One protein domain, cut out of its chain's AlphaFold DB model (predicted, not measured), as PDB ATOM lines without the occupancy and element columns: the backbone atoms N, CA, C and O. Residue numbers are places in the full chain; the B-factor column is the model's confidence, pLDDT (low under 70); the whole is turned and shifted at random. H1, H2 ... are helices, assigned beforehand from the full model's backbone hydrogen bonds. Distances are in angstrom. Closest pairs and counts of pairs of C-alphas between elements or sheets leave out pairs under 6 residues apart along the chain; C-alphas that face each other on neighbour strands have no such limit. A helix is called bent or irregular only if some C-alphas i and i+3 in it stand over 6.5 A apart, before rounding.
ATOM      1  N   LEU A   2     -45.113  -3.375   2.211       53.31
ATOM      2  CA  LEU A   2     -46.221  -2.791   1.432       53.31
ATOM      3  C   LEU A   2     -45.830  -2.469  -0.027       53.31
ATOM      4  O   LEU A   2     -46.577  -2.799  -0.936       53.31
ATOM      5  N   LEU A   3     -44.618  -1.950  -0.268       55.62
ATOM      6  CA  LEU A   3     -44.073  -1.765  -1.627       55.62
ATOM      7  C   LEU A   3     -43.769  -3.087  -2.359       55.62
ATOM      8  O   LEU A   3     -44.001  -3.183  -3.554       55.62
ATOM      9  N   ALA A   4     -43.303  -4.121  -1.649       49.69
ATOM     10  CA  ALA A   4     -43.062  -5.449  -2.231       49.69
ATOM     11  C   ALA A   4     -44.371  -6.212  -2.515       49.69
ATOM     12  O   ALA A   4     -44.445  -6.961  -3.476       49.69
ATOM     13  N   GLY A   5     -45.420  -5.975  -1.719       51.31
ATOM     14  CA  GLY A   5     -46.785  -6.424  -1.994       51.31
ATOM     15  C   GLY A   5     -47.451  -5.638  -3.130       51.31
ATOM     16  O   GLY A   5     -48.264  -6.201  -3.850       51.31
ATOM     17  N   GLY A   6     -47.071  -4.371  -3.335       51.47
ATOM     18  CA  GLY A   6     -47.447  -3.583  -4.516       51.47
ATOM     19  C   GLY A   6     -46.693  -3.987  -5.792       51.47
ATOM     20  O   GLY A   6     -47.245  -3.882  -6.878       51.47
ATOM     21  N   GLY A   7     -45.463  -4.498  -5.661       51.88
ATOM     22  CA  GLY A   7     -44.626  -5.056  -6.736       51.88
ATOM     23  C   GLY A   7     -44.632  -6.586  -6.791       51.88
ATOM     24  O   GLY A   7     -43.653  -7.203  -7.208       51.88
ATOM     25  N   ASN A   8     -45.712  -7.208  -6.323       52.19
ATOM     26  CA  ASN A   8     -45.820  -8.657  -6.210       52.19
ATOM     27  C   ASN A   8     -45.869  -9.371  -7.575       52.19
ATOM     28  O   ASN A   8     -45.501 -10.536  -7.689       52.19
ATOM     29  N   ASP A   9     -46.268  -8.643  -8.618       53.59
ATOM     30  CA  ASP A   9     -46.358  -9.143  -9.991       53.59
ATOM     31  C   ASP A   9     -44.972  -9.465 -10.589       53.59
ATOM     32  O   ASP A   9     -44.811 -10.440 -11.322       53.59
ATOM     33  N   LEU A  10     -43.936  -8.711 -10.186       52.41
ATOM     34  CA  LEU A  10     -42.544  -8.897 -10.623       52.41
ATOM     35  C   LEU A  10     -41.880 -10.099  -9.923       52.41
ATOM     36  O   LEU A  10     -41.103 -10.840 -10.518       52.41
ATOM     37  N   ILE A  11     -42.218 -10.329  -8.650       53.25
ATOM     38  CA  ILE A  11     -41.761 -11.503  -7.890       53.25
ATOM     39  C   ILE A  11     -42.448 -12.774  -8.424       53.25
ATOM     40  O   ILE A  11     -41.803 -13.819  -8.533       53.25
ATOM     41  N   ALA A  12     -43.723 -12.677  -8.821       47.97
ATOM     42  CA  ALA A  12     -44.491 -13.772  -9.413       47.97
ATOM     43  C   ALA A  12     -43.939 -14.233 -10.772       47.97
ATOM     44  O   ALA A  12     -43.778 -15.434 -10.993       47.97
ATOM     45  N   THR A  13     -43.596 -13.295 -11.663       53.47
ATOM     46  CA  THR A  13     -43.081 -13.614 -13.007       53.47
ATOM     47  C   THR A  13     -41.659 -14.175 -12.993       53.47
ATOM     48  O   THR A  13     -41.349 -15.050 -13.797       53.47
ATOM     49  N   HIS A  14     -40.795 -13.740 -12.071       56.94
ATOM     50  CA  HIS A  14     -39.410 -14.222 -12.021       56.94
ATOM     51  C   HIS A  14     -39.221 -15.538 -11.248       56.94
ATOM     52  O   HIS A  14     -38.269 -16.265 -11.529       56.94
ATOM     53  N   LEU A  15     -40.108 -15.877 -10.304       61.25
ATOM     54  CA  LEU A  15     -39.949 -17.061  -9.442       61.25
ATOM     55  C   LEU A  15     -40.883 -18.236  -9.775       61.25
ATOM     56  O   LEU A  15     -40.759 -19.276  -9.136       61.25
ATOM     57  N   HIS A  16     -41.778 -18.111 -10.766       57.41
ATOM     58  CA  HIS A  16     -42.705 -19.179 -11.197       57.41
ATOM     59  C   HIS A  16     -43.528 -19.795 -10.042       57.41
ATOM     60  O   HIS A  16     -43.841 -20.987 -10.038       57.41
ATOM     61  N   LEU A  17     -43.868 -18.991  -9.031       62.50
ATOM     62  CA  LEU A  17     -44.641 -19.421  -7.864       62.50
ATOM     63  C   LEU A  17     -46.141 -19.218  -8.110       62.50
ATOM     64  O   LEU A  17     -46.548 -18.248  -8.745       62.50
ATOM     65  N   SER A  18     -46.977 -20.116  -7.578       66.00
ATOM     66  CA  SER A  18     -48.434 -19.971  -7.695       66.00
ATOM     67  C   SER A  18     -48.923 -18.692  -6.995       66.00
ATOM     68  O   SER A  18     -48.442 -18.351  -5.910       66.00
ATOM     69  N   LEU A  19     -49.892 -17.990  -7.594       67.56
ATOM     70  CA  LEU A  19     -50.461 -16.742  -7.054       67.56
ATOM     71  C   LEU A  19     -50.994 -16.903  -5.617       67.56
ATOM     72  O   LEU A  19     -50.860 -15.994  -4.790       67.56
ATOM     73  N   ASP A  20     -51.523 -18.085  -5.293       74.25
ATOM     74  CA  ASP A  20     -51.978 -18.426  -3.946       74.25
ATOM     75  C   ASP A  20     -50.808 -18.478  -2.958       74.25
ATOM     76  O   ASP A  20     -50.854 -17.832  -1.908       74.25
ATOM     77  N   SER A  21     -49.715 -19.171  -3.306       72.50
ATOM     78  CA  SER A  21     -48.510 -19.236  -2.466       72.50
ATOM     79  C   SER A  21     -47.965 -17.845  -2.157       72.50
ATOM     80  O   SER A  21     -47.630 -17.540  -1.013       72.50
ATOM     81  N   ILE A  22     -47.927 -16.980  -3.165       73.88
ATOM     82  CA  ILE A  22     -47.411 -15.623  -3.033       73.88
ATOM     83  C   ILE A  22     -48.281 -14.796  -2.075       73.88
ATOM     84  O   ILE A  22     -47.760 -14.115  -1.190       73.88
ATOM     85  N   THR A  23     -49.605 -14.892  -2.189       77.88
ATOM     86  CA  THR A  23     -50.537 -14.173  -1.307       77.88
ATOM     87  C   THR A  23     -50.353 -14.576   0.158       77.88
ATOM     88  O   THR A  23     -50.303 -13.714   1.042       77.88
ATOM     89  N   TYR A  24     -50.202 -15.873   0.436       81.12
ATOM     90  CA  TYR A  24     -49.947 -16.359   1.793       81.12
ATOM     91  C   TYR A  24     -48.578 -15.921   2.325       81.12
ATOM     92  O   TYR A  24     -48.485 -15.502   3.481       81.12
ATOM     93  N   VAL A  25     -47.536 -15.936   1.489       81.56
ATOM     94  CA  VAL A  25     -46.195 -15.458   1.864       81.56
ATOM     95  C   VAL A  25     -46.208 -13.967   2.181       81.56
ATOM     96  O   VAL A  25     -45.643 -13.562   3.194       81.56
ATOM     97  N   VAL A  26     -46.881 -13.142   1.375       81.31
ATOM     98  CA  VAL A  26     -46.989 -11.700   1.640       81.31
ATOM     99  C   VAL A  26     -47.746 -11.448   2.945       81.31
ATOM    100  O   VAL A  26     -47.281 -10.671   3.777       81.31
ATOM    101  N   ARG A  27     -48.864 -12.150   3.174       83.31
ATOM    102  CA  ARG A  27     -49.636 -12.048   4.425       83.31
ATOM    103  C   ARG A  27     -48.803 -12.412   5.647       83.31
ATOM    104  O   ARG A  27     -48.781 -11.645   6.605       83.31
ATOM    105  N   LEU A  28     -48.104 -13.547   5.611       86.56
ATOM    106  CA  LEU A  28     -47.248 -13.978   6.715       86.56
ATOM    107  C   LEU A  28     -46.068 -13.020   6.904       86.56
ATOM    108  O   LEU A  28     -45.781 -12.583   8.019       86.56
ATOM    109  N   GLY A  29     -45.403 -12.649   5.813       82.31
ATOM    110  CA  GLY A  29     -44.253 -11.763   5.848       82.31
ATOM    111  C   GLY A  29     -44.596 -10.376   6.389       82.31
ATOM    112  O   GLY A  29     -43.754  -9.788   7.061       82.31
ATOM    113  N   CYS A  30     -45.822  -9.871   6.200       85.88
ATOM    114  CA  CYS A  30     -46.238  -8.573   6.746       85.88
ATOM    115  C   CYS A  30     -46.130  -8.516   8.274       85.88
ATOM    116  O   CYS A  30     -45.922  -7.438   8.822       85.88
ATOM    117  N   PHE A  31     -46.212  -9.662   8.951       87.94
ATOM    118  CA  PHE A  31     -46.018  -9.767  10.396       87.94
ATOM    119  C   PHE A  31     -44.613 -10.254  10.752       87.94
ATOM    120  O   PHE A  31     -43.969  -9.699  11.641       87.94
ATOM    121  N   VAL A  32     -44.105 -11.260  10.041       89.31
ATOM    122  CA  VAL A  32     -42.820 -11.893  10.364       89.31
ATOM    123  C   VAL A  32     -41.634 -10.987  10.024       89.31
ATOM    124  O   VAL A  32     -40.719 -10.848  10.834       89.31
ATOM    125  N   VAL A  33     -41.641 -10.325   8.862       87.69
ATOM    126  CA  VAL A  33     -40.513  -9.498   8.401       87.69
ATOM    127  C   VAL A  33     -40.249  -8.315   9.336       87.69
ATOM    128  O   VAL A  33     -39.085  -8.144   9.703       87.69
ATOM    129  N   PRO A  34     -41.246  -7.516   9.777       91.12
ATOM    130  CA  PRO A  34     -40.993  -6.444  10.741       91.12
ATOM    131  C   PRO A  34     -40.398  -6.949  12.056       91.12
ATOM    132  O   PRO A  34     -39.450  -6.350  12.557       91.12
ATOM    133  N   VAL A  35     -40.901  -8.071  12.583       93.19
ATOM    134  CA  VAL A  35     -40.402  -8.662  13.833       93.19
ATOM    135  C   VAL A  35     -38.948  -9.107  13.676       93.19
ATOM    136  O   VAL A  35     -38.097  -8.715  14.472       93.19
ATOM    137  N   LEU A  36     -38.630  -9.864  12.621       93.31
ATOM    138  CA  LEU A  36     -37.259 -10.312  12.357       93.31
ATOM    139  C   LEU A  36     -36.309  -9.136  12.108       93.31
ATOM    140  O   LEU A  36     -35.223  -9.092  12.685       93.31
ATOM    141  N   THR A  37     -36.734  -8.157  11.306       91.81
ATOM    142  CA  THR A  37     -35.949  -6.947  11.011       91.81
ATOM    143  C   THR A  37     -35.654  -6.170  12.285       91.81
ATOM    144  O   THR A  37     -34.519  -5.755  12.503       91.81
ATOM    145  N   PHE A  38     -36.651  -6.016  13.158       93.31
ATOM    146  CA  PHE A  38     -36.480  -5.357  14.443       93.31
ATOM    147  C   PHE A  38     -35.405  -6.049  15.293       93.31
ATOM    148  O   PHE A  38     -34.499  -5.388  15.804       93.31
ATOM    149  N   PHE A  39     -35.462  -7.379  15.426       93.44
ATOM    150  CA  PHE A  39     -34.471  -8.120  16.210       93.44
ATOM    151  C   PHE A  39     -33.072  -8.040  15.604       93.44
ATOM    152  O   PHE A  39     -32.104  -7.834  16.341       93.44
ATOM    153  N   ALA A  40     -32.962  -8.154  14.282       94.25
ATOM    154  CA  ALA A  40     -31.693  -8.037  13.581       94.25
ATOM    155  C   ALA A  40     -31.083  -6.640  13.783       94.25
ATOM    156  O   ALA A  40     -29.955  -6.520  14.265       94.25
ATOM    157  N   ALA A  41     -31.857  -5.579  13.535       94.81
ATOM    158  CA  ALA A  41     -31.436  -4.197  13.754       94.81
ATOM    159  C   ALA A  41     -31.029  -3.952  15.214       94.81
ATOM    160  O   ALA A  41     -29.949  -3.426  15.473       94.81
ATOM    161  N   LYS A  42     -31.826  -4.420  16.187       92.88
ATOM    162  CA  LYS A  42     -31.499  -4.318  17.618       92.88
ATOM    163  C   LYS A  42     -30.154  -4.971  17.939       92.88
ATOM    164  O   LYS A  42     -29.366  -4.411  18.701       92.88
ATOM    165  N   ARG A  43     -29.871  -6.154  17.389       93.31
ATOM    166  CA  ARG A  43     -28.592  -6.848  17.603       93.31
ATOM    167  C   ARG A  43     -27.420  -6.104  16.975       93.31
ATOM    168  O   ARG A  43     -26.403  -5.959  17.651       93.31
ATOM    169  N   TRP A  44     -27.585  -5.569  15.766       95.56
ATOM    170  CA  TRP A  44     -26.574  -4.723  15.132       95.56
ATOM    171  C   TRP A  44     -26.293  -3.453  15.935       95.56
ATOM    172  O   TRP A  44     -25.136  -3.192  16.253       95.56
ATOM    173  N   CYS A  45     -27.321  -2.707  16.345       93.06
ATOM    174  CA  CYS A  45     -27.147  -1.485  17.135       93.06
ATOM    175  C   CYS A  45     -26.433  -1.750  18.465       93.06
ATOM    176  O   CYS A  45     -25.540  -0.996  18.834       93.06
ATOM    177  N   LEU A  46     -26.765  -2.840  19.164       92.62
ATOM    178  CA  LEU A  46     -26.058  -3.220  20.392       92.62
ATOM    179  C   LEU A  46     -24.601  -3.625  20.128       92.62
ATOM    180  O   LEU A  46     -23.740  -3.377  20.965       92.62
ATOM    181  N   GLY A  47     -24.312  -4.241  18.978       92.62
ATOM    182  CA  GLY A  47     -22.942  -4.511  18.539       92.62
ATOM    183  C   GLY A  47     -22.147  -3.228  18.294       92.62
ATOM    184  O   GLY A  47     -21.027  -3.105  18.780       92.62
TER     185      GLY A  47
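What this domain is: This is residues 2 to 47 of the 136 residues of an uncharacterized protein of Streptomyces sp. TLI_235 (UniProt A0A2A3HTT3). One long, kinked helix, H3, makes the length of the model, and at its first end two short helices, H2 and H1, form a small hook. H2 is set crosswise near the start of H3, H1 folds back toward Val 26 of H3, and the later part of H3, residues 31 to 47, sticks out as a free arm. The printed part has 46 residues with three named helices, in the order H1, H2, H3, and no named strand; the class is all helix. The whole is loose, with a radius of gyration of the C-alphas of 13.4 A and spans of 39 by 17 by 16 A.

Where its parts are: H3 holds residues 19 to 47 and measures 39.5 A from C-alpha 19 at (-50.461, -16.742, -7.054) to C-alpha 47 at (-22.942, -4.511, 18.539). H2 holds residues 8 to 15 and measures 10.7 A. H1 holds residues 2 to 6, measures 6.1 A and begins with C-alpha 2 at (-46.221, -2.791, 1.432).

How they stand to each other: H3 has a kink of 44 degrees near residue 31. It is neither bent nor irregular, but only just: C-alphas 31 and 34 are 6.0 A apart. H2 and H3 only just touch, with 3 pairs of C-alphas within 8 A, and H3 does so with residues 19 to 22 alone. Their closest C-alphas, those of Ala 12 and Leu 19, are 7.1 A apart. Their lines are about perpendicular, at 86 degrees. H1 and H3 are close but not clearly touching; their closest C-alphas, those of Gly 5 and Val 26, are 6.4 A apart. H1 and H2 meet only through their link. Every O i to N i+4 pair is within hydrogen-bond range in H1 and H2, and 22 of 25 are in H3.

The domain as a whole: The C-alphas of Ser 18 and Gly 47, the two farthest apart, are 39.7 A apart. The printed part has no cut, and both links are tight. Residues 13 to 18, of which 13 to 15 belong to H2, stand free. The mean pLDDT of the printed part is 75.0, and residues 2 to 19 are under 70.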